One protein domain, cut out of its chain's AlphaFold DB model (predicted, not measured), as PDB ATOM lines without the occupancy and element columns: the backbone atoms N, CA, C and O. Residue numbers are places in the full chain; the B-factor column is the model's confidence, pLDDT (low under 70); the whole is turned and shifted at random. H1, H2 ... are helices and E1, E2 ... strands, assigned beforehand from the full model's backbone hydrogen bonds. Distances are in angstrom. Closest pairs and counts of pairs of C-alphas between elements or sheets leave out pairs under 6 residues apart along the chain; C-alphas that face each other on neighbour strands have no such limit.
ATOM      1  N   VAL A 279     152.466 106.903 118.160       93.31
ATOM      2  CA  VAL A 279     152.160 107.874 119.215       93.31
ATOM      3  C   VAL A 279     151.938 109.250 118.592       93.31
ATOM      4  O   VAL A 279     152.742 109.710 117.777       93.31
ATOM      5  N   LEU A 280     150.852 109.918 118.986       95.44
ATOM      6  CA  LEU A 280     150.641 111.329 118.670       95.44
ATOM      7  C   LEU A 280     151.247 112.197 119.777       95.44
ATOM      8  O   LEU A 280     150.860 112.082 120.937       95.44
ATOM      9  N   VAL A 281     152.165 113.086 119.420       96.19
ATOM     10  CA  VAL A 281     152.878 113.954 120.356       96.19
ATOM     11  C   VAL A 281     152.331 115.375 120.256       96.19
ATOM     12  O   VAL A 281     152.444 116.029 119.221       96.19
ATOM     13  N   VAL A 282     151.741 115.862 121.342       96.44
ATOM     14  CA  VAL A 282     151.382 117.267 121.532       96.44
ATOM     15  C   VAL A 282     152.608 117.990 122.082       96.44
ATOM     16  O   VAL A 282     152.911 117.886 123.271       96.44
ATOM     17  N   CYS A 283     153.315 118.690 121.198       93.62
ATOM     18  CA  CYS A 283     154.556 119.407 121.483       93.62
ATOM     19  C   CYS A 283     154.541 120.839 120.922       93.62
ATOM     20  O   CYS A 283     153.544 121.297 120.361       93.62
ATOM     21  N   GLY A 284     155.633 121.565 121.147       90.81
ATOM     22  CA  GLY A 284     155.858 122.940 120.721       90.81
ATOM     23  C   GLY A 284     157.025 123.564 121.491       90.81
ATOM     24  O   GLY A 284     157.296 123.207 122.646       90.81
ATOM     25  N   GLY A 285     157.722 124.507 120.857       84.81
ATOM     26  CA  GLY A 285     158.819 125.255 121.479       84.81
ATOM     27  C   GLY A 285     160.069 124.427 121.803       84.81
ATOM     28  O   GLY A 285     160.889 124.867 122.609       84.81
ATOM     29  N   GLY A 286     160.230 123.244 121.201       86.31
ATOM     30  CA  GLY A 286     161.389 122.359 121.397       86.31
ATOM     31  C   GLY A 286     161.231 121.350 122.539       86.31
ATOM     32  O   GLY A 286     162.185 120.650 122.879       86.31
ATOM     33  N   THR A 287     160.047 121.273 123.149       90.38
ATOM     34  CA  THR A 287     159.761 120.374 124.279       90.38
ATOM     35  C   THR A 287     159.587 118.916 123.850       90.38
ATOM     36  O   THR A 287     159.728 118.010 124.669       90.38
ATOM     37  N   GLY A 288     159.282 118.673 122.573       88.31
ATOM     38  CA  GLY A 288     159.102 117.342 122.002       88.31
ATOM     39  C   GLY A 288     160.361 116.739 121.389       88.31
ATOM     40  O   GLY A 288     160.450 115.517 121.327       88.31
ATOM     41  N   ALA A 289     161.336 117.545 120.966       86.69
ATOM     42  CA  ALA A 289     162.476 117.100 120.164       86.69
ATOM     43  C   ALA A 289     163.224 115.893 120.758       86.69
ATOM     44  O   ALA A 289     163.378 114.860 120.104       86.69
ATOM     45  N   GLY A 290     163.643 115.997 122.023       83.44
ATOM     46  CA  GLY A 290     164.342 114.910 122.709       83.44
ATOM     47  C   GLY A 290     163.447 113.694 122.958       83.44
ATOM     48  O   GLY A 290     163.885 112.557 122.801       83.44
ATOM     49  N   LEU A 291     162.178 113.921 123.302       88.94
ATOM     50  CA  LEU A 291     161.241 112.850 123.627       88.94
ATOM     51  C   LEU A 291     160.849 112.037 122.387       88.94
ATOM     52  O   LEU A 291     160.818 110.812 122.445       88.94
ATOM     53  N   MET A 292     160.617 112.702 121.252       89.31
ATOM     54  CA  MET A 292     160.330 112.051 119.972       89.31
ATOM     55  C   MET A 292     161.475 111.129 119.544       89.31
ATOM     56  O   MET A 292     161.218 109.997 119.138       89.31
ATOM     57  N   LEU A 293     162.731 111.568 119.696       83.19
ATOM     58  CA  LEU A 293     163.898 110.732 119.410       83.19
ATOM     59  C   LEU A 293     163.941 109.495 120.320       83.19
ATOM     60  O   LEU A 293     164.092 108.381 119.824       83.19
ATOM     61  N   ARG A 294     163.750 109.681 121.632       83.69
ATOM     62  CA  ARG A 294     163.747 108.583 122.612       83.69
ATOM     63  C   ARG A 294     162.639 107.561 122.336       83.69
ATOM     64  O   ARG A 294     162.891 106.361 122.361       83.69
ATOM     65  N   MET A 295     161.426 108.019 122.018       88.00
ATOM     66  CA  MET A 295     160.307 107.138 121.655       88.00
ATOM     67  C   MET A 295     160.570 106.392 120.340       88.00
ATOM     68  O   MET A 295     160.279 105.200 120.242       88.00
ATOM     69  N   ARG A 296     161.178 107.056 119.346       83.44
ATOM     70  CA  ARG A 296     161.576 106.424 118.078       83.44
ATOM     71  C   ARG A 296     162.610 105.319 118.299       83.44
ATOM     72  O   ARG A 296     162.473 104.248 117.721       83.44
ATOM     73  N   GLN A 297     163.598 105.557 119.166       79.25
ATOM     74  CA  GLN A 297     164.594 104.556 119.571       79.25
ATOM     75  C   GLN A 297     163.964 103.373 120.321       79.25
ATOM     76  O   GLN A 297     164.390 102.239 120.138       79.25
ATOM     77  N   ALA A 298     162.907 103.615 121.098       81.81
ATOM     78  CA  ALA A 298     162.128 102.563 121.752       81.81
ATOM     79  C   ALA A 298     161.190 101.786 120.795       81.81
ATOM     80  O   ALA A 298     160.477 100.889 121.238       81.81
ATOM     81  N   GLY A 299     161.177 102.100 119.493       80.75
ATOM     82  CA  GLY A 299     160.407 101.373 118.473       80.75
ATOM     83  C   GLY A 299     159.006 101.926 118.182       80.75
ATOM     84  O   GLY A 299     158.235 101.281 117.464       80.75
ATOM     85  N   TRP A 300     158.667 103.111 118.703       86.69
ATOM     86  CA  TRP A 300     157.393 103.777 118.424       86.69
ATOM     87  C   TRP A 300     157.406 104.558 117.108       86.69
ATOM     88  O   TRP A 300     158.400 105.157 116.680       86.69
ATOM     89  N   GLY A 301     156.243 104.591 116.476       87.50
ATOM     90  CA  GLY A 301     155.934 105.498 115.386       87.50
ATOM     91  C   GLY A 301     155.607 106.867 115.949       87.50
ATOM     92  O   GLY A 301     154.971 106.954 116.994       87.50
ATOM     93  N   ILE A 302     156.065 107.937 115.307       90.31
ATOM     94  CA  ILE A 302     155.897 109.293 115.835       90.31
ATOM     95  C   ILE A 302     155.081 110.110 114.852       90.31
ATOM     96  O   ILE A 302     155.399 110.161 113.666       90.31
ATOM     97  N   ARG A 303     154.050 110.776 115.366       93.00
ATOM     98  CA  ARG A 303     153.316 111.841 114.683       93.00
ATOM     99  C   ARG A 303     153.271 113.052 115.596       93.00
ATOM    100  O   ARG A 303     153.022 112.891 116.787       93.00
ATOM    101  N   ALA A 304     153.476 114.248 115.064       92.69
ATOM    102  CA  ALA A 304     153.289 115.471 115.836       92.69
ATOM    103  C   ALA A 304     151.875 116.028 115.620       92.69
ATOM    104  O   ALA A 304     151.327 115.967 114.514       92.69
ATOM    105  N   ALA A 305     151.287 116.571 116.686       92.38
ATOM    106  CA  ALA A 305     150.048 117.338 116.620       92.38
ATOM    107  C   ALA A 305     150.263 118.673 115.875       92.38
ATOM    108  O   ALA A 305     151.286 118.878 115.226       92.38
ATOM    109  N   GLY A 306     149.288 119.584 115.931       92.06
ATOM    110  CA  GLY A 306     149.353 120.845 115.197       92.06
ATOM    111  C   GLY A 306     150.556 121.696 115.602       92.06
ATOM    112  O   GLY A 306     150.615 122.155 116.744       92.06
ATOM    113  N   LEU A 307     151.471 121.929 114.660       91.88
ATOM    114  CA  LEU A 307     152.659 122.763 114.824       91.88
ATOM    115  C   LEU A 307     152.660 123.901 113.801       91.88
ATOM    116  O   LEU A 307     152.262 123.735 112.646       91.88
ATOM    117  N   ASN A 308     153.155 125.061 114.219       89.56
ATOM    118  CA  ASN A 308     153.328 126.198 113.323       89.56
ATOM    119  C   ASN A 308     154.643 126.064 112.546       89.56
ATOM    120  O   ASN A 308     155.656 125.606 113.080       89.56
ATOM    121  N   ILE A 309     154.656 126.522 111.293       85.75
ATOM    122  CA  ILE A 309     155.893 126.615 110.507       85.75
ATOM    123  C   ILE A 309     156.910 127.491 111.260       85.75
ATOM    124  O   ILE A 309     156.615 128.636 111.608       85.75
ATOM    125  N   GLY A 310     158.112 126.951 111.482       81.19
ATOM    126  CA  GLY A 310     159.188 127.596 112.244       81.19
ATOM    127  C   GLY A 310     159.259 127.203 113.725       81.19
ATOM    128  O   GLY A 310     160.086 127.760 114.443       81.19
ATOM    129  N   ASP A 311     158.419 126.274 114.192       86.94
ATOM    130  CA  ASP A 311     158.562 125.684 115.528       86.94
ATOM    131  C   ASP A 311     159.763 124.718 115.587       86.94
ATOM    132  O   ASP A 311     159.976 123.912 114.683       86.94
ATOM    133  N   THR A 312     160.538 124.760 116.671       84.69
ATOM    134  CA  THR A 312     161.683 123.860 116.894       84.69
ATOM    135  C   THR A 312     161.280 122.379 116.894       84.69
ATOM    136  O   THR A 312     162.033 121.530 116.419       84.69
ATOM    137  N   ASP A 313     160.092 122.039 117.400       90.94
ATOM    138  CA  ASP A 313     159.604 120.657 117.399       90.94
ATOM    139  C   ASP A 313     159.185 120.188 116.003       90.94
ATOM    140  O   ASP A 313     159.279 118.995 115.714       90.94
ATOM    141  N   LEU A 314     158.814 121.108 115.103       87.81
ATOM    142  CA  LEU A 314     158.604 120.772 113.696       87.81
ATOM    143  C   LEU A 314     159.927 120.340 113.058       87.81
ATOM    144  O   LEU A 314     159.972 119.332 112.356       87.81
ATOM    145  N   GLU A 315     161.020 121.050 113.348       80.75
ATOM    146  CA  GLU A 315     162.341 120.677 112.835       80.75
ATOM    147  C   GLU A 315     162.760 119.279 113.305       80.75
ATOM    148  O   GLU A 315     163.259 118.481 112.508       80.75
ATOM    149  N   ALA A 316     162.523 118.958 114.578       83.19
ATOM    150  CA  ALA A 316     162.820 117.640 115.126       83.19
ATOM    151  C   ALA A 316     161.938 116.538 114.515       83.19
ATOM    152  O   ALA A 316     162.430 115.452 114.208       83.19
ATOM    153  N   ALA A 317     160.653 116.812 114.294       83.50
ATOM    154  CA  ALA A 317     159.742 115.864 113.669       83.50
ATOM    155  C   ALA A 317     160.123 115.580 112.203       83.50
ATOM    156  O   ALA A 317     160.185 114.416 111.803       83.50
ATOM    157  N   GLU A 318     160.493 116.607 111.429       80.56
ATOM    158  CA  GLU A 318     161.032 116.445 110.070       80.56
ATOM    159  C   GLU A 318     162.300 115.579 110.052       80.56
ATOM    160  O   GLU A 318     162.446 114.713 109.190       80.56
ATOM    161  N   MET A 319     163.212 115.784 111.013       73.50
ATOM    162  CA  MET A 319     164.437 114.981 111.134       73.50
ATOM    163  C   MET A 319     164.152 113.497 111.380       73.50
ATOM    164  O   MET A 319     164.919 112.642 110.935       73.50
ATOM    165  N   LEU A 320     163.060 113.191 112.081       74.94
ATOM    166  CA  LEU A 320     162.639 111.828 112.400       74.94
ATOM    167  C   LEU A 320     161.729 111.205 111.330       74.94
ATOM    168  O   LEU A 320     161.354 110.041 111.477       74.94
ATOM    169  N   GLY A 321     161.365 111.952 110.280       73.00
ATOM    170  CA  GLY A 321     160.375 111.522 109.287       73.00
ATOM    171  C   GLY A 321     158.949 111.427 109.849       73.00
ATOM    172  O   GLY A 321     158.114 110.721 109.291       73.00
ATOM    173  N   ALA A 322     158.665 112.106 110.963       81.44
ATOM    174  CA  ALA A 322     157.379 112.049 111.645       81.44
ATOM    175  C   ALA A 322     156.331 112.929 110.929       81.44
ATOM    176  O   ALA A 322     156.561 114.131 110.752       81.44
ATOM    177  N   PRO A 323     155.161 112.386 110.538       85.94
ATOM    178  CA  PRO A 323     154.075 113.189 109.984       85.94
ATOM    179  C   PRO A 323     153.607 114.267 110.969       85.94
ATOM    180  O   PRO A 323     153.435 113.993 112.158       85.94
ATOM    181  N   CYS A 324     153.369 115.477 110.462       87.75
ATOM    182  CA  CYS A 324     152.951 116.636 111.252       87.75
ATOM    183  C   CYS A 324     151.759 117.336 110.601       87.75
ATOM    184  O   CYS A 324     151.711 117.472 109.376       87.75
ATOM    185  N   VAL A 325     150.840 117.840 111.422       89.44
ATOM    186  CA  VAL A 325     149.809 118.780 110.969       89.44
ATOM    187  C   VAL A 325     150.396 120.190 111.029       89.44
ATOM    188  O   VAL A 325     150.802 120.641 112.097       89.44
ATOM    189  N   LEU A 326     150.475 120.868 109.881       89.44
ATOM    190  CA  LEU A 326     151.159 122.157 109.745       89.44
ATOM    191  C   LEU A 326     150.178 123.315 109.635       89.44
ATOM    192  O   LEU A 326     149.209 123.248 108.881       89.44
ATOM    193  N   GLU A 327     150.502 124.405 110.318       90.75
ATOM    194  CA  GLU A 327     149.771 125.664 110.242       90.75
ATOM    195  C   GLU A 327     150.728 126.844 110.006       90.75
ATOM    196  O   GLU A 327     151.943 126.753 110.227       90.75
ATOM    197  N   ALA A 328     150.199 127.963 109.511       87.00
ATOM    198  CA  ALA A 328     151.004 129.159 109.279       87.00
ATOM    199  C   ALA A 328     151.658 129.702 110.580       87.00
ATOM    200  O   ALA A 328     151.184 129.454 111.693       87.00
ATOM    201  N   PRO A 329     152.767 130.462 110.479       85.38
ATOM    202  CA  PRO A 329     153.420 131.034 111.653       85.38
ATOM    203  C   PRO A 329     152.487 131.966 112.438       85.38
ATOM    204  O   PRO A 329     151.834 132.835 111.862       85.38
ATOM    205  N   PHE A 330     152.490 131.832 113.768       79.12
ATOM    206  CA  PHE A 330     151.752 132.686 114.716       79.12
ATOM    207  C   PHE A 330     150.222 132.699 114.555       79.12
ATOM    208  O   PHE A 330     149.555 133.564 115.128       79.12
ATOM    209  N   THR A 331     149.651 131.749 113.817       85.06
ATOM    210  CA  THR A 331     148.199 131.596 113.688       85.06
ATOM    211  C   THR A 331     147.673 130.498 114.604       85.06
ATOM    212  O   THR A 331     148.421 129.636 115.064       85.06
ATOM    213  N   ALA A 332     146.377 130.561 114.910       89.19
ATOM    214  CA  ALA A 332     145.688 129.454 115.557       89.19
ATOM    215  C   ALA A 332     145.443 128.323 114.557       89.19
ATOM    216  O   ALA A 332     145.294 128.585 113.362       89.19
ATOM    217  N   LEU A 333     145.360 127.093 115.064       89.75
ATOM    218  CA  LEU A 333     145.042 125.919 114.257       89.75
ATOM    219  C   LEU A 333     143.690 126.094 113.558       89.75
ATOM    220  O   LEU A 333     142.665 126.333 114.202       89.75
ATOM    221  N   SER A 334     143.700 125.979 112.232       91.88
ATOM    222  CA  SER A 334     142.501 126.005 111.404       91.88
ATOM    223  C   SER A 334     141.589 124.818 111.712       91.88
ATOM    224  O   SER A 334     142.020 123.775 112.202       91.88
ATOM    225  N   GLU A 335     140.307 124.936 111.366       91.62
ATOM    226  CA  GLU A 335     139.361 123.824 111.517       91.62
ATOM    227  C   GLU A 335     139.810 122.563 110.766       91.62
ATOM    228  O   GLU A 335     139.487 121.450 111.177       91.62
ATOM    229  N   ASP A 336     140.553 122.725 109.666       91.31
ATOM    230  CA  ASP A 336     141.100 121.593 108.928       91.31
ATOM    231  C   ASP A 336     142.237 120.909 109.685       91.31
ATOM    232  O   ASP A 336     142.202 119.691 109.854       91.31
ATOM    233  N   ALA A 337     143.174 121.690 110.232       90.38
ATOM    234  CA  ALA A 337     144.225 121.172 111.101       90.38
ATOM    235  C   ALA A 337     143.630 120.418 112.301       90.38
ATOM    236  O   ALA A 337     144.034 119.292 112.588       90.38
ATOM    237  N   VAL A 338     142.600 120.976 112.946       92.75
ATOM    238  CA  VAL A 338     141.893 120.310 114.053       92.75
ATOM    239  C   VAL A 338     141.292 118.971 113.613       92.75
ATOM    240  O   VAL A 338     141.483 117.969 114.299       92.75
ATOM    241  N   ARG A 339     140.634 118.898 112.446       92.56
ATOM    242  CA  ARG A 339     140.108 117.625 111.913       92.56
ATOM    243  C   ARG A 339     141.206 116.592 111.651       92.56
ATOM    244  O   ARG A 339     141.000 115.411 111.923       92.56
ATOM    245  N   GLN A 340     142.356 117.016 111.132       91.31
ATOM    246  CA  GLN A 340     143.495 116.126 110.882       91.31
ATOM    247  C   GLN A 340     144.117 115.602 112.186       91.31
ATOM    248  O   GLN A 340     144.487 114.426 112.267       91.31
ATOM    249  N   ILE A 341     144.189 116.445 113.223       92.56
ATOM    250  CA  ILE A 341     144.649 116.054 114.562       92.56
ATOM    251  C   ILE A 341     143.692 115.019 115.161       92.56
ATOM    252  O   ILE A 341     144.142 113.961 115.591       92.56
ATOM    253  N   GLU A 342     142.381 115.260 115.117       92.69
ATOM    254  CA  GLU A 342     141.362 114.320 115.612       92.69
ATOM    255  C   GLU A 342     141.417 112.963 114.884       92.69
ATOM    256  O   GLU A 342     141.383 111.901 115.508       92.69
ATOM    257  N   ALA A 343     141.590 112.966 113.559       90.44
ATOM    258  CA  ALA A 343     141.784 111.731 112.792       90.44
ATOM    259  C   ALA A 343     143.078 110.990 113.193       90.44
ATOM    260  O   ALA A 343     143.122 109.754 113.247       90.44
ATOM    261  N   SER A 344     144.134 111.739 113.520       89.50
ATOM    262  CA  SER A 344     145.391 111.175 114.017       89.50
ATOM    263  C   SER A 344     145.230 110.573 115.412       89.50
ATOM    264  O   SER A 344     145.708 109.462 115.643       89.50
ATOM    265  N   VAL A 345     144.486 111.237 116.306       92.25
ATOM    266  CA  VAL A 345     144.127 110.712 117.633       92.25
ATOM    267  C   VAL A 345     143.436 109.362 117.495       92.25
ATOM    268  O   VAL A 345     143.837 108.418 118.168       92.25
ATOM    269  N   GLN A 346     142.456 109.213 116.600       88.88
ATOM    270  CA  GLN A 346     141.697 107.963 116.433       88.88
ATOM    271  C   GLN A 346     142.569 106.761 116.058       88.88
ATOM    272  O   GLN A 346     142.337 105.655 116.545       88.88
ATOM    273  N   THR A 347     143.603 106.983 115.251       89.44
ATOM    274  CA  THR A 347     144.501 105.929 114.755       89.44
ATOM    275  C   THR A 347     145.745 105.728 115.622       89.44
ATOM    276  O   THR A 347     146.457 104.748 115.436       89.44
ATOM    277  N   ALA A 348     146.038 106.636 116.559       91.44
ATOM    278  CA  ALA A 348     147.183 106.520 117.465       91.44
ATOM    279  C   ALA A 348     146.991 105.434 118.527       91.44
ATOM    280  O   ALA A 348     145.879 105.220 119.013       91.44
ATOM    281  N   ALA A 349     148.087 104.781 118.903       92.25
ATOM    282  CA  ALA A 349     148.137 103.860 120.031       92.25
ATOM    283  C   ALA A 349     148.052 104.615 121.369       92.25
ATOM    284  O   ALA A 349     147.379 104.160 122.289       92.25
ATOM    285  N   ALA A 350     148.680 105.792 121.446       95.00
ATOM    286  CA  ALA A 350     148.663 106.669 122.611       95.00
ATOM    287  C   ALA A 350     148.849 108.140 122.206       95.00
ATOM    288  O   ALA A 350     149.309 108.440 121.098       95.00
ATOM    289  N   VAL A 351     148.514 109.053 123.119       97.12
ATOM    290  CA  VAL A 351     148.810 110.487 123.005       97.12
ATOM    291  C   VAL A 351     149.791 110.886 124.103       97.12
ATOM    292  O   VAL A 351     149.598 110.539 125.264       97.12
ATOM    293  N   VAL A 352     150.833 111.631 123.751       97.38
ATOM    294  CA  VAL A 352     151.806 112.175 124.706       97.38
ATOM    295  C   VAL A 352     151.724 113.691 124.686       97.38
ATOM    296  O   VAL A 352     151.882 114.300 123.632       97.38
ATOM    297  N   VAL A 353     151.504 114.308 125.842       96.69
ATOM    298  CA  VAL A 353     151.531 115.764 126.013       96.69
ATOM    299  C   VAL A 353     152.838 116.146 126.696       96.69
ATOM    300  O   VAL A 353     153.083 115.738 127.830       96.69
ATOM    301  N   THR A 354     153.697 116.896 126.004       94.50
ATOM    302  CA  THR A 354     155.000 117.332 126.533       94.50
ATOM    303  C   THR A 354     154.843 118.501 127.508       94.50
ATOM    304  O   THR A 354     153.730 118.956 127.784       94.50
ATOM    305  N   ASP A 355     155.964 119.070 127.964       91.62
ATOM    306  CA  ASP A 355     155.996 120.320 128.731       91.62
ATOM    307  C   ASP A 355     155.652 121.595 127.928       91.62
ATOM    308  O   ASP A 355     155.958 122.715 128.340       91.62
ATOM    309  N   VAL A 356     154.981 121.453 126.783       92.75
ATOM    310  CA  VAL A 356     154.599 122.567 125.912       92.75
ATOM    311  C   VAL A 356     153.760 123.625 126.662       92.75
ATOM    312  O   VAL A 356     152.843 123.269 127.416       92.75
ATOM    313  N   PRO A 357     154.043 124.931 126.483       91.25
ATOM    314  CA  PRO A 357     153.171 126.002 126.951       91.25
ATOM    315  C   PRO A 357     151.923 126.129 126.070       91.25
ATOM    316  O   PRO A 357     151.994 126.075 124.840       91.25
ATOM    317  N   PHE A 358     150.770 126.356 126.691       93.50
ATOM    318  CA  PHE A 358     149.489 126.486 126.010       93.50
ATOM    319  C   PHE A 358     149.047 127.940 125.914       93.50
ATOM    320  O   PHE A 358     148.853 128.630 126.912       93.50
ATOM    321  N   GLY A 359     148.842 128.395 124.684       90.81
ATOM    322  CA  GLY A 359     148.185 129.650 124.354       90.81
ATOM    323  C   GLY A 359     146.959 129.400 123.479       90.81
ATOM    324  O   GLY A 359     146.648 128.274 123.099       90.81
ATOM    325  N   ARG A 360     146.268 130.473 123.085       87.69
ATOM    326  CA  ARG A 360     145.072 130.360 122.226       87.69
ATOM    327  C   ARG A 360     145.347 129.654 120.894       87.69
ATOM    328  O   ARG A 360     144.442 129.051 120.333       87.69
ATOM    329  N   ALA A 361     146.581 129.737 120.397       87.25
ATOM    330  CA  ALA A 361     146.962 129.193 119.100       87.25
ATOM    331  C   ALA A 361     147.036 127.656 119.068       87.25
ATOM    332  O   ALA A 361     146.688 127.065 118.050       87.25
ATOM    333  N   ASN A 362     147.445 127.016 120.169       91.75
ATOM    334  CA  ASN A 362     147.669 125.567 120.246       91.75
ATOM    335  C   ASN A 362     146.721 124.853 121.225       91.75
ATOM    336  O   ASN A 362     146.833 123.643 121.416       91.75
ATOM    337  N   LEU A 363     145.756 125.568 121.813       93.44
ATOM    338  CA  LEU A 363     144.794 125.002 122.762       93.44
ATOM    339  C   LEU A 363     143.993 123.827 122.179       93.44
ATOM    340  O   LEU A 363     143.614 122.908 122.905       93.44
ATOM    341  N   ALA A 364     143.765 123.821 120.862       93.56
ATOM    342  CA  ALA A 364     143.090 122.717 120.188       93.56
ATOM    343  C   ALA A 364     143.864 121.386 120.289       93.56
ATOM    344  O   ALA A 364     143.231 120.336 120.351       93.56
ATOM    345  N   ASN A 365     145.199 121.413 120.405       95.31
ATOM    346  CA  ASN A 365     145.987 120.201 120.647       95.31
ATOM    347  C   ASN A 365     145.673 119.588 122.023       95.31
ATOM    348  O   ASN A 365     145.535 118.372 122.138       95.31
ATOM    349  N   LEU A 366     145.522 120.421 123.062       95.81
ATOM    350  CA  LEU A 366     145.160 119.952 124.405       95.81
ATOM    351  C   LEU A 366     143.733 119.392 124.437       95.81
ATOM    352  O   LEU A 366     143.487 118.363 125.061       95.81
ATOM    353  N   ARG A 367     142.802 120.030 123.718       95.88
ATOM    354  CA  ARG A 367     141.427 119.523 123.562       95.88
ATOM    355  C   ARG A 367     141.401 118.152 122.883       95.88
ATOM    356  O   ARG A 367     140.696 117.269 123.355       95.88
ATOM    357  N   ALA A 368     142.210 117.949 121.844       94.56
ATOM    358  CA  ALA A 368     142.330 116.649 121.188       94.56
ATOM    359  C   ALA A 368     142.895 115.566 122.131       94.56
ATOM    360  O   ALA A 368     142.424 114.430 122.118       94.56
ATOM    361  N   ALA A 369     143.854 115.912 123.000       95.88
ATOM    362  CA  ALA A 369     144.337 114.998 124.040       95.88
ATOM    363  C   ALA A 369     143.238 114.649 125.063       95.88
ATOM    364  O   ALA A 369     143.091 113.483 125.426       95.88
ATOM    365  N   LEU A 370     142.418 115.622 125.479       96.50
ATOM    366  CA  LEU A 370     141.260 115.380 126.348       96.50
ATOM    367  C   LEU A 370     140.233 114.449 125.695       96.50
ATOM    368  O   LEU A 370     139.781 113.500 126.333       96.50
ATOM    369  N   HIS A 371     139.902 114.668 124.420       94.44
ATOM    370  CA  HIS A 371     139.016 113.770 123.676       94.44
ATOM    371  C   HIS A 371     139.582 112.349 123.581       94.44
ATOM    372  O   HIS A 371     138.825 111.384 123.666       94.44
ATOM    373  N   ALA A 372     140.906 112.205 123.455       94.06
ATOM    374  CA  ALA A 372     141.561 110.902 123.483       94.06
ATOM    375  C   ALA A 372     141.337 110.191 124.829       94.06
ATOM    376  O   ALA A 372     140.890 109.044 124.837       94.06
ATOM    377  N   ALA A 373     141.574 110.879 125.950       94.44
ATOM    378  CA  ALA A 373     141.365 110.318 127.287       94.44
ATOM    379  C   ALA A 373     139.895 109.936 127.535       94.44
ATOM    380  O   ALA A 373     139.611 108.846 128.019       94.44
ATOM    381  N   GLN A 374     138.948 110.786 127.127       93.44
ATOM    382  CA  GLN A 374     137.505 110.510 127.234       93.44
ATOM    383  C   GLN A 374     137.046 109.315 126.382       93.44
ATOM    384  O   GLN A 374     136.000 108.730 126.660       93.44
ATOM    385  N   ALA A 375     137.811 108.956 125.350       91.88
ATOM    386  CA  ALA A 375     137.591 107.783 124.510       91.88
ATOM    387  C   ALA A 375     138.390 106.547 124.982       91.88
ATOM    388  O   ALA A 375     138.638 105.646 124.178       91.88
ATOM    389  N   ASP A 376     138.821 106.521 126.251       90.31
ATOM    390  CA  ASP A 376     139.628 105.461 126.875       90.31
ATOM    391  C   ASP A 376     140.970 105.188 126.164       90.31
ATOM    392  O   ASP A 376     141.542 104.096 126.256       90.31
ATOM    393  N   LYS A 377     141.509 106.177 125.436       91.88
ATOM    394  CA  LYS A 377     142.833 106.073 124.813       91.88
ATOM    395  C   LYS A 377     143.920 106.457 125.819       91.88
ATOM    396  O   LYS A 377     143.761 107.463 126.507       91.88
ATOM    397  N   PRO A 378     145.051 105.727 125.887       94.56
ATOM    398  CA  PRO A 378     146.154 106.100 126.763       94.56
ATOM    399  C   PRO A 378     146.667 107.509 126.450       94.56
ATOM    400  O   PRO A 378     147.094 107.787 125.325       94.56
ATOM    401  N   VAL A 379     146.639 108.383 127.457       97.12
ATOM    402  CA  VAL A 379     147.250 109.713 127.400       97.12
ATOM    403  C   VAL A 379     148.301 109.821 128.492       97.12
ATOM    404  O   VAL A 379     148.005 109.576 129.660       97.12
ATOM    405  N   VAL A 380     149.523 110.183 128.109       96.75
ATOM    406  CA  VAL A 380     150.647 110.390 129.023       96.75
ATOM    407  C   VAL A 380     151.020 111.866 129.016       96.75
ATOM    408  O   VAL A 380     151.311 112.446 127.972       96.75
ATOM    409  N   CYS A 381     151.007 112.476 130.188       95.31
ATOM    410  CA  CYS A 381     151.249 113.889 130.403       95.31
ATOM    411  C   CYS A 381     152.587 114.070 131.111       95.31
ATOM    412  O   CYS A 381     152.749 113.642 132.253       95.31
ATOM    413  N   LEU A 382     153.536 114.723 130.445       92.69
ATOM    414  CA  LEU A 382     154.809 115.098 131.041       92.69
ATOM    415  C   LEU A 382     154.667 116.435 131.775       92.69
ATOM    416  O   LEU A 382     154.206 117.432 131.206       92.69
ATOM    417  N   GLN A 383     155.087 116.436 133.035       89.31
ATOM    418  CA  GLN A 383     155.266 117.633 133.842       89.31
ATOM    419  C   GLN A 383     156.591 117.533 134.596       89.31
ATOM    420  O   GLN A 383     156.653 116.937 135.674       89.31
ATOM    421  N   SER A 384     157.647 118.121 134.031       81.75
ATOM    422  CA  SER A 384     158.967 118.144 134.667       81.75
ATOM    423  C   SER A 384     158.884 118.732 136.079       81.75
ATOM    424  O   SER A 384     158.270 119.781 136.303       81.75
ATOM    425  N   SER A 385     159.469 118.039 137.056       65.88
ATOM    426  CA  SER A 385     159.365 118.409 138.471       65.88
ATOM    427  C   SER A 385     159.961 119.798 138.757       65.88
ATOM    428  O   SER A 385     161.083 120.074 138.340       65.88
ATOM    429  N   ASP A 386     159.180 120.604 139.497       60.56
ATOM    430  CA  ASP A 386     159.337 122.002 139.973       60.56
ATOM    431  C   ASP A 386     158.456 123.071 139.289       60.56
ATOM    432  O   ASP A 386     158.226 124.124 139.890       60.56
ATOM    433  N   ALA A 387     157.861 122.809 138.118       64.31
ATOM    434  CA  ALA A 387     156.919 123.738 137.473       64.31
ATOM    435  C   ALA A 387     155.452 123.359 137.748       64.31
ATOM    436  O   ALA A 387     155.066 122.187 137.667       64.31
ATOM    437  N   LYS A 388     154.599 124.346 138.057       80.62
ATOM    438  CA  LYS A 388     153.143 124.132 138.094       80.62
ATOM    439  C   LYS A 388     152.603 124.218 136.671       80.62
ATOM    440  O   LYS A 388     153.067 125.041 135.890       80.62
ATOM    441  N   PHE A 389     151.547 123.467 136.350       85.62
ATOM    442  CA  PHE A 389     150.884 123.611 135.046       85.62
ATOM    443  C   PHE A 389     150.432 125.060 134.774       85.62
ATOM    444  O   PHE A 389     150.483 125.527 133.641       85.62
ATOM    445  N   SER A 390     150.080 125.816 135.820       84.69
ATOM    446  CA  SER A 390     149.747 127.244 135.715       84.69
ATOM    447  C   SER A 390     150.843 128.098 135.072       84.69
ATOM    448  O   SER A 390     150.531 129.115 134.467       84.69
ATOM    449  N   ASP A 391     152.110 127.690 135.173       86.12
ATOM    450  CA  ASP A 391     153.245 128.415 134.587       86.12
ATOM    451  C   ASP A 391     153.314 128.231 133.058       86.12
ATOM    452  O   ASP A 391     154.024 128.952 132.357       86.12
ATOM    453  N   ARG A 392     152.542 127.269 132.537       87.94
ATOM    454  CA  ARG A 392     152.412 126.918 131.121       87.94
ATOM    455  C   ARG A 392     151.094 127.411 130.513       87.94
ATOM    456  O   ARG A 392     150.887 127.215 129.320       87.94
ATOM    457  N   ASP A 393     150.212 128.047 131.287       91.81
ATOM    458  CA  ASP A 393     148.910 128.535 130.819       91.81
ATOM    459  C   ASP A 393     148.954 130.032 130.455       91.81
ATOM    460  O   ASP A 393     148.922 130.916 131.310       91.81
ATOM    461  N   PHE A 394     148.944 130.321 129.152       91.06
ATOM    462  CA  PHE A 394     148.854 131.670 128.576       91.06
ATOM    463  C   PHE A 394     147.455 131.984 128.014       91.06
ATOM    464  O   PHE A 394     147.275 132.912 127.221       91.06
ATOM    465  N   THR A 395     146.447 131.204 128.399       91.12
ATOM    466  CA  THR A 395     145.041 131.358 127.986       91.12
ATOM    467  C   THR A 395     144.182 132.061 129.033       91.12
ATOM    468  O   THR A 395     143.066 132.478 128.727       91.12
ATOM    469  N   GLY A 396     144.717 132.258 130.240       89.62
ATOM    470  CA  GLY A 396     143.994 132.865 131.357       89.62
ATOM    471  C   GLY A 396     143.187 131.856 132.176       89.62
ATOM    472  O   GLY A 396     142.159 132.234 132.732       89.62
ATOM    473  N   GLY A 397     143.637 130.597 132.248       91.25
ATOM    474  CA  GLY A 397     143.027 129.536 133.059       91.25
ATOM    475  C   GLY A 397     142.249 128.488 132.259       91.25
ATOM    476  O   GLY A 397     141.821 127.485 132.827       91.25
ATOM    477  N   GLU A 398     142.045 128.697 130.957       94.19
ATOM    478  CA  GLU A 398     141.306 127.761 130.101       94.19
ATOM    479  C   GLU A 398     142.095 126.463 129.876       94.19
ATOM    480  O   GLU A 398     141.532 125.373 129.958       94.19
ATOM    481  N   ALA A 399     143.407 126.564 129.649       94.12
ATOM    482  CA  ALA A 399     144.279 125.402 129.522       94.12
ATOM    483  C   ALA A 399     144.388 124.638 130.847       94.12
ATOM    484  O   ALA A 399     144.383 123.412 130.828       94.12
ATOM    485  N   ALA A 400     144.448 125.336 131.988       93.56
ATOM    486  CA  ALA A 400     144.482 124.696 133.303       93.56
ATOM    487  C   ALA A 400     143.207 123.886 133.580       93.56
ATOM    488  O   ALA A 400     143.297 122.745 134.020       93.56
ATOM    489  N   ALA A 401     142.033 124.427 133.238       94.44
ATOM    490  CA  ALA A 401     140.774 123.693 133.351       94.44
ATOM    491  C   ALA A 401     140.764 122.424 132.478       94.44
ATOM    492  O   ALA A 401     140.403 121.351 132.955       94.44
ATOM    493  N   LEU A 402     141.222 122.523 131.224       95.19
ATOM    494  CA  LEU A 402     141.329 121.364 130.329       95.19
ATOM    495  C   LEU A 402     142.345 120.328 130.821       95.19
ATOM    496  O   LEU A 402     142.132 119.133 130.637       95.19
ATOM    497  N   TRP A 403     143.442 120.768 131.434       94.31
ATOM    498  CA  TRP A 403     144.436 119.880 132.027       94.31
ATOM    499  C   TRP A 403     143.877 119.109 133.225       94.31
ATOM    500  O   TRP A 403     144.060 117.896 133.312       94.31
ATOM    501  N   ASP A 404     143.141 119.783 134.110       94.12
ATOM    502  CA  ASP A 404     142.482 119.139 135.247       94.12
ATOM    503  C   ASP A 404     141.422 118.127 134.778       94.12
ATOM    504  O   ASP A 404     141.356 117.010 135.296       94.12
ATOM    505  N   GLU A 405     140.634 118.473 133.751       95.94
ATOM    506  CA  GLU A 405     139.691 117.548 133.107       95.94
ATOM    507  C   GLU A 405     140.405 116.346 132.472       95.94
ATOM    508  O   GLU A 405     139.923 115.218 132.575       95.94
ATOM    509  N   LEU A 406     141.570 116.564 131.856       94.75
ATOM    510  CA  LEU A 406     142.374 115.516 131.229       94.75
ATOM    511  C   LEU A 406     142.908 114.516 132.262       94.75
ATOM    512  O   LEU A 406     142.817 113.304 132.057       94.75
ATOM    513  N   LEU A 407     143.413 115.005 133.398       93.94
ATOM    514  CA  LEU A 407     143.837 114.151 134.509       93.94
ATOM    515  C   LEU A 407     142.647 113.415 135.143       93.94
ATOM    516  O   LEU A 407     142.749 112.225 135.442       93.94
ATOM    517  N   ALA A 408     141.498 114.082 135.294       94.81
ATOM    518  CA  ALA A 408     140.271 113.459 135.793       94.81
ATOM    519  C   ALA A 408     139.727 112.370 134.848       94.81
ATOM    520  O   ALA A 408     139.130 111.399 135.315       94.81
ATOM    521  N   ALA A 409     139.969 112.502 133.541       93.88
ATOM    522  CA  ALA A 409     139.641 111.507 132.522       93.88
ATOM    523  C   ALA A 409     140.628 110.321 132.470       93.88
ATOM    524  O   ALA A 409     140.458 109.429 131.645       93.88
ATOM    525  N   GLY A 410     141.636 110.273 133.352       92.25
ATOM    526  CA  GLY A 410     142.527 109.120 133.507       92.25
ATOM    527  C   GLY A 410     143.884 109.235 132.809       92.25
ATOM    528  O   GLY A 410     144.571 108.221 132.672       92.25
ATOM    529  N   ALA A 411     144.296 110.435 132.385       94.44
ATOM    530  CA  ALA A 411     145.643 110.647 131.857       94.44
ATOM    531  C   ALA A 411     146.729 110.363 132.915       94.44
ATOM    532  O   ALA A 411     146.597 110.710 134.091       94.44
ATOM    533  N   ILE A 412     147.822 109.733 132.485       95.25
ATOM    534  CA  ILE A 412     148.946 109.340 133.340       95.25
ATOM    535  C   ILE A 412     149.919 110.514 133.434       95.25
ATOM    536  O   ILE A 412     150.501 110.911 132.430       95.25
ATOM    537  N   LEU A 413     150.120 111.053 134.635       93.81
ATOM    538  CA  LEU A 413     151.089 112.120 134.881       93.81
ATOM    539  C   LEU A 413     152.469 111.536 135.211       93.81
ATOM    540  O   LEU A 413     152.587 110.713 136.119       93.81
ATOM    541  N   VAL A 414     153.507 111.992 134.509       93.88
ATOM    542  CA  VAL A 414     154.908 111.578 134.699       93.88
ATOM    543  C   VAL A 414     155.827 112.795 134.800       93.88
ATOM    544  O   VAL A 414     155.491 113.875 134.312       93.88
ATOM    545  N   THR A 415     156.983 112.635 135.445       90.12
ATOM    546  CA  THR A 415     157.888 113.752 135.778       90.12
ATOM    547  C   THR A 415     159.118 113.868 134.888       90.12
ATOM    548  O   THR A 415     159.829 114.864 134.963       90.12
ATOM    549  N   ASP A 416     159.398 112.865 134.062       89.44
ATOM    550  CA  ASP A 416     160.543 112.850 133.158       89.44
ATOM    551  C   ASP A 416     160.256 112.003 131.909       89.44
ATOM    552  O   ASP A 416     159.212 111.357 131.775       89.44
ATOM    553  N   GLY A 417     161.185 112.046 130.952       86.38
ATOM    554  CA  GLY A 417     161.060 111.300 129.702       86.38
ATOM    555  C   GLY A 417     161.174 109.782 129.866       86.38
ATOM    556  O   GLY A 417     160.677 109.061 129.007       86.38
ATOM    557  N   ASP A 418     161.798 109.293 130.941       86.94
ATOM    558  CA  ASP A 418     161.871 107.860 131.249       86.94
ATOM    559  C   ASP A 418     160.491 107.342 131.663       86.94
ATOM    560  O   ASP A 418     159.997 106.376 131.082       86.94
ATOM    561  N   GLY A 419     159.798 108.074 132.538       90.62
ATOM    562  CA  GLY A 419     158.423 107.783 132.925       90.62
ATOM    563  C   GLY A 419     157.448 107.810 131.746       90.62
ATOM    564  O   GLY A 419     156.504 107.022 131.723       90.62
ATOM    565  N   VAL A 420     157.679 108.656 130.730       91.56
ATOM    566  CA  VAL A 420     156.876 108.612 129.493       91.56
ATOM    567  C   VAL A 420     157.028 107.264 128.792       91.56
ATOM    568  O   VAL A 420     156.026 106.673 128.401       91.56
ATOM    569  N   LEU A 421     158.258 106.773 128.630       89.69
ATOM    570  CA  LEU A 421     158.510 105.496 127.961       89.69
ATOM    571  C   LEU A 421     157.908 104.331 128.751       89.69
ATOM    572  O   LEU A 421     157.199 103.517 128.164       89.69
ATOM    573  N   GLU A 422     158.102 104.304 130.072       89.69
ATOM    574  CA  GLU A 422     157.522 103.287 130.960       89.69
ATOM    575  C   GLU A 422     155.985 103.271 130.905       89.69
ATOM    576  O   GLU A 422     155.368 102.208 130.889       89.69
ATOM    577  N   ALA A 423     155.348 104.444 130.838       91.19
ATOM    578  CA  ALA A 423     153.892 104.556 130.747       91.19
ATOM    579  C   ALA A 423     153.328 104.108 129.387       91.19
ATOM    580  O   ALA A 423     152.152 103.742 129.307       91.19
ATOM    581  N   LEU A 424     154.146 104.145 128.329       88.06
ATOM    582  CA  LEU A 424     153.783 103.673 126.994       88.06
ATOM    583  C   LEU A 424     153.965 102.156 126.835       88.06
ATOM    584  O   LEU A 424     153.310 101.565 125.974       88.06
ATOM    585  N   GLU A 425     154.810 101.506 127.642       81.06
ATOM    586  CA  GLU A 425     155.023 100.060 127.546       81.06
ATOM    587  C   GLU A 425     153.716  99.267 127.766       81.06
ATOM    588  O   GLU A 425     152.942  99.540 128.694       81.06
TER     589      GLU A 425
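This is residues 279 to 425 of the 439 residues of a protein of Capsulimonas corticalis (UniProt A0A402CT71). A strongly twisted sheet of six parallel strands makes the core of three layers, with H1, H2 and H7 over one face and H3 and H4 over the other. H6 packs on H4, and little H5 is off the sheet near H6. The printed part has 147 residues with seven named helices and six named strands, in the order E1 H1 E2 H2 E3 H3 E4 H4 E5 H5 H6 E6 H7; the sheet's order is E3 E2 E1 E4 E5 E6. The class is mixed, helices and strands, and the whole is compact, with a radius of gyration of the C-alphas of 13.6 A and spans of 37 by 31 by 30 A.

Start at E1, residues 279 to 282, an inner strand. H1, residues 289 to 297, is on the sheet at a height of 9.4 A. In E2, residues 301 to 308, find O 303, 2.8 A from N 281 of E1; E2 bends by 54 degrees at residue 305. H2, residues 312 to 319, touches H1 on the same face, closest at the C-alphas of Ala 289 and Ala 316, 5.1 A apart. At the edge strand E3, residues 324 to 327, N 327 is 3.0 A from O 307. H3, residues 335 to 347, is on the opposite face. E4, residues 350 to 353, has O 352 2.8 A from N 282. H4, residues 363 to 374, touches H3, closest at the C-alphas of Glu 342 and Ala 368, 6.1 A. In E5, residues 379 to 382, N 380 is 2.9 A from O 351. H5, residues 389 to 392, is close to but not clearly touching H6, residues 398 to 408; the C-alphas of Ser 390 and Ala 400 are closest, 6.3 A. H6 touches H4 at a shallow tilt of 17 degrees, the same way, with the C-alphas of Leu 370 and Leu 406 closest at 5.0 A, and only grazes the sheet. At the other edge strand, E6, residues 412 to 414, N 414 is 2.9 A from O 381. H7, residues 417 to 424, is on the same face as H1, at a height of 8.3 A. Strand-helix-strand units, parallel strands joined through helices, are E1 H1 E2, E2 H2 E3, E4 H4 E5 and E5 H5 H6 E6, with E3 H3 E4 split by E2 and E1; each crossover is right-handed. In H1, H2, H3, H4, H6 and H7 every O i to N i+4 pair is within hydrogen-bond range; H5 is too short for one.

Find C-alpha 279 at (152.160, 107.874, 119.215), where E1 begins. E2 runs 21.0 A and H3 18.9 A, from C-alpha 335 at (139.361, 123.824, 111.517); H4 runs 16.8 A and H6 15.4 A. H7 ends at C-alpha 424, (153.783, 103.673, 126.994).

The C-alphas of Gly 299 and Gly 396 are the two farthest apart, 37.8 A. The printed part has no cut, and its links are tight or short. Mean pLDDT of the printed part is 89.4; residues 385 to 387 are under 70.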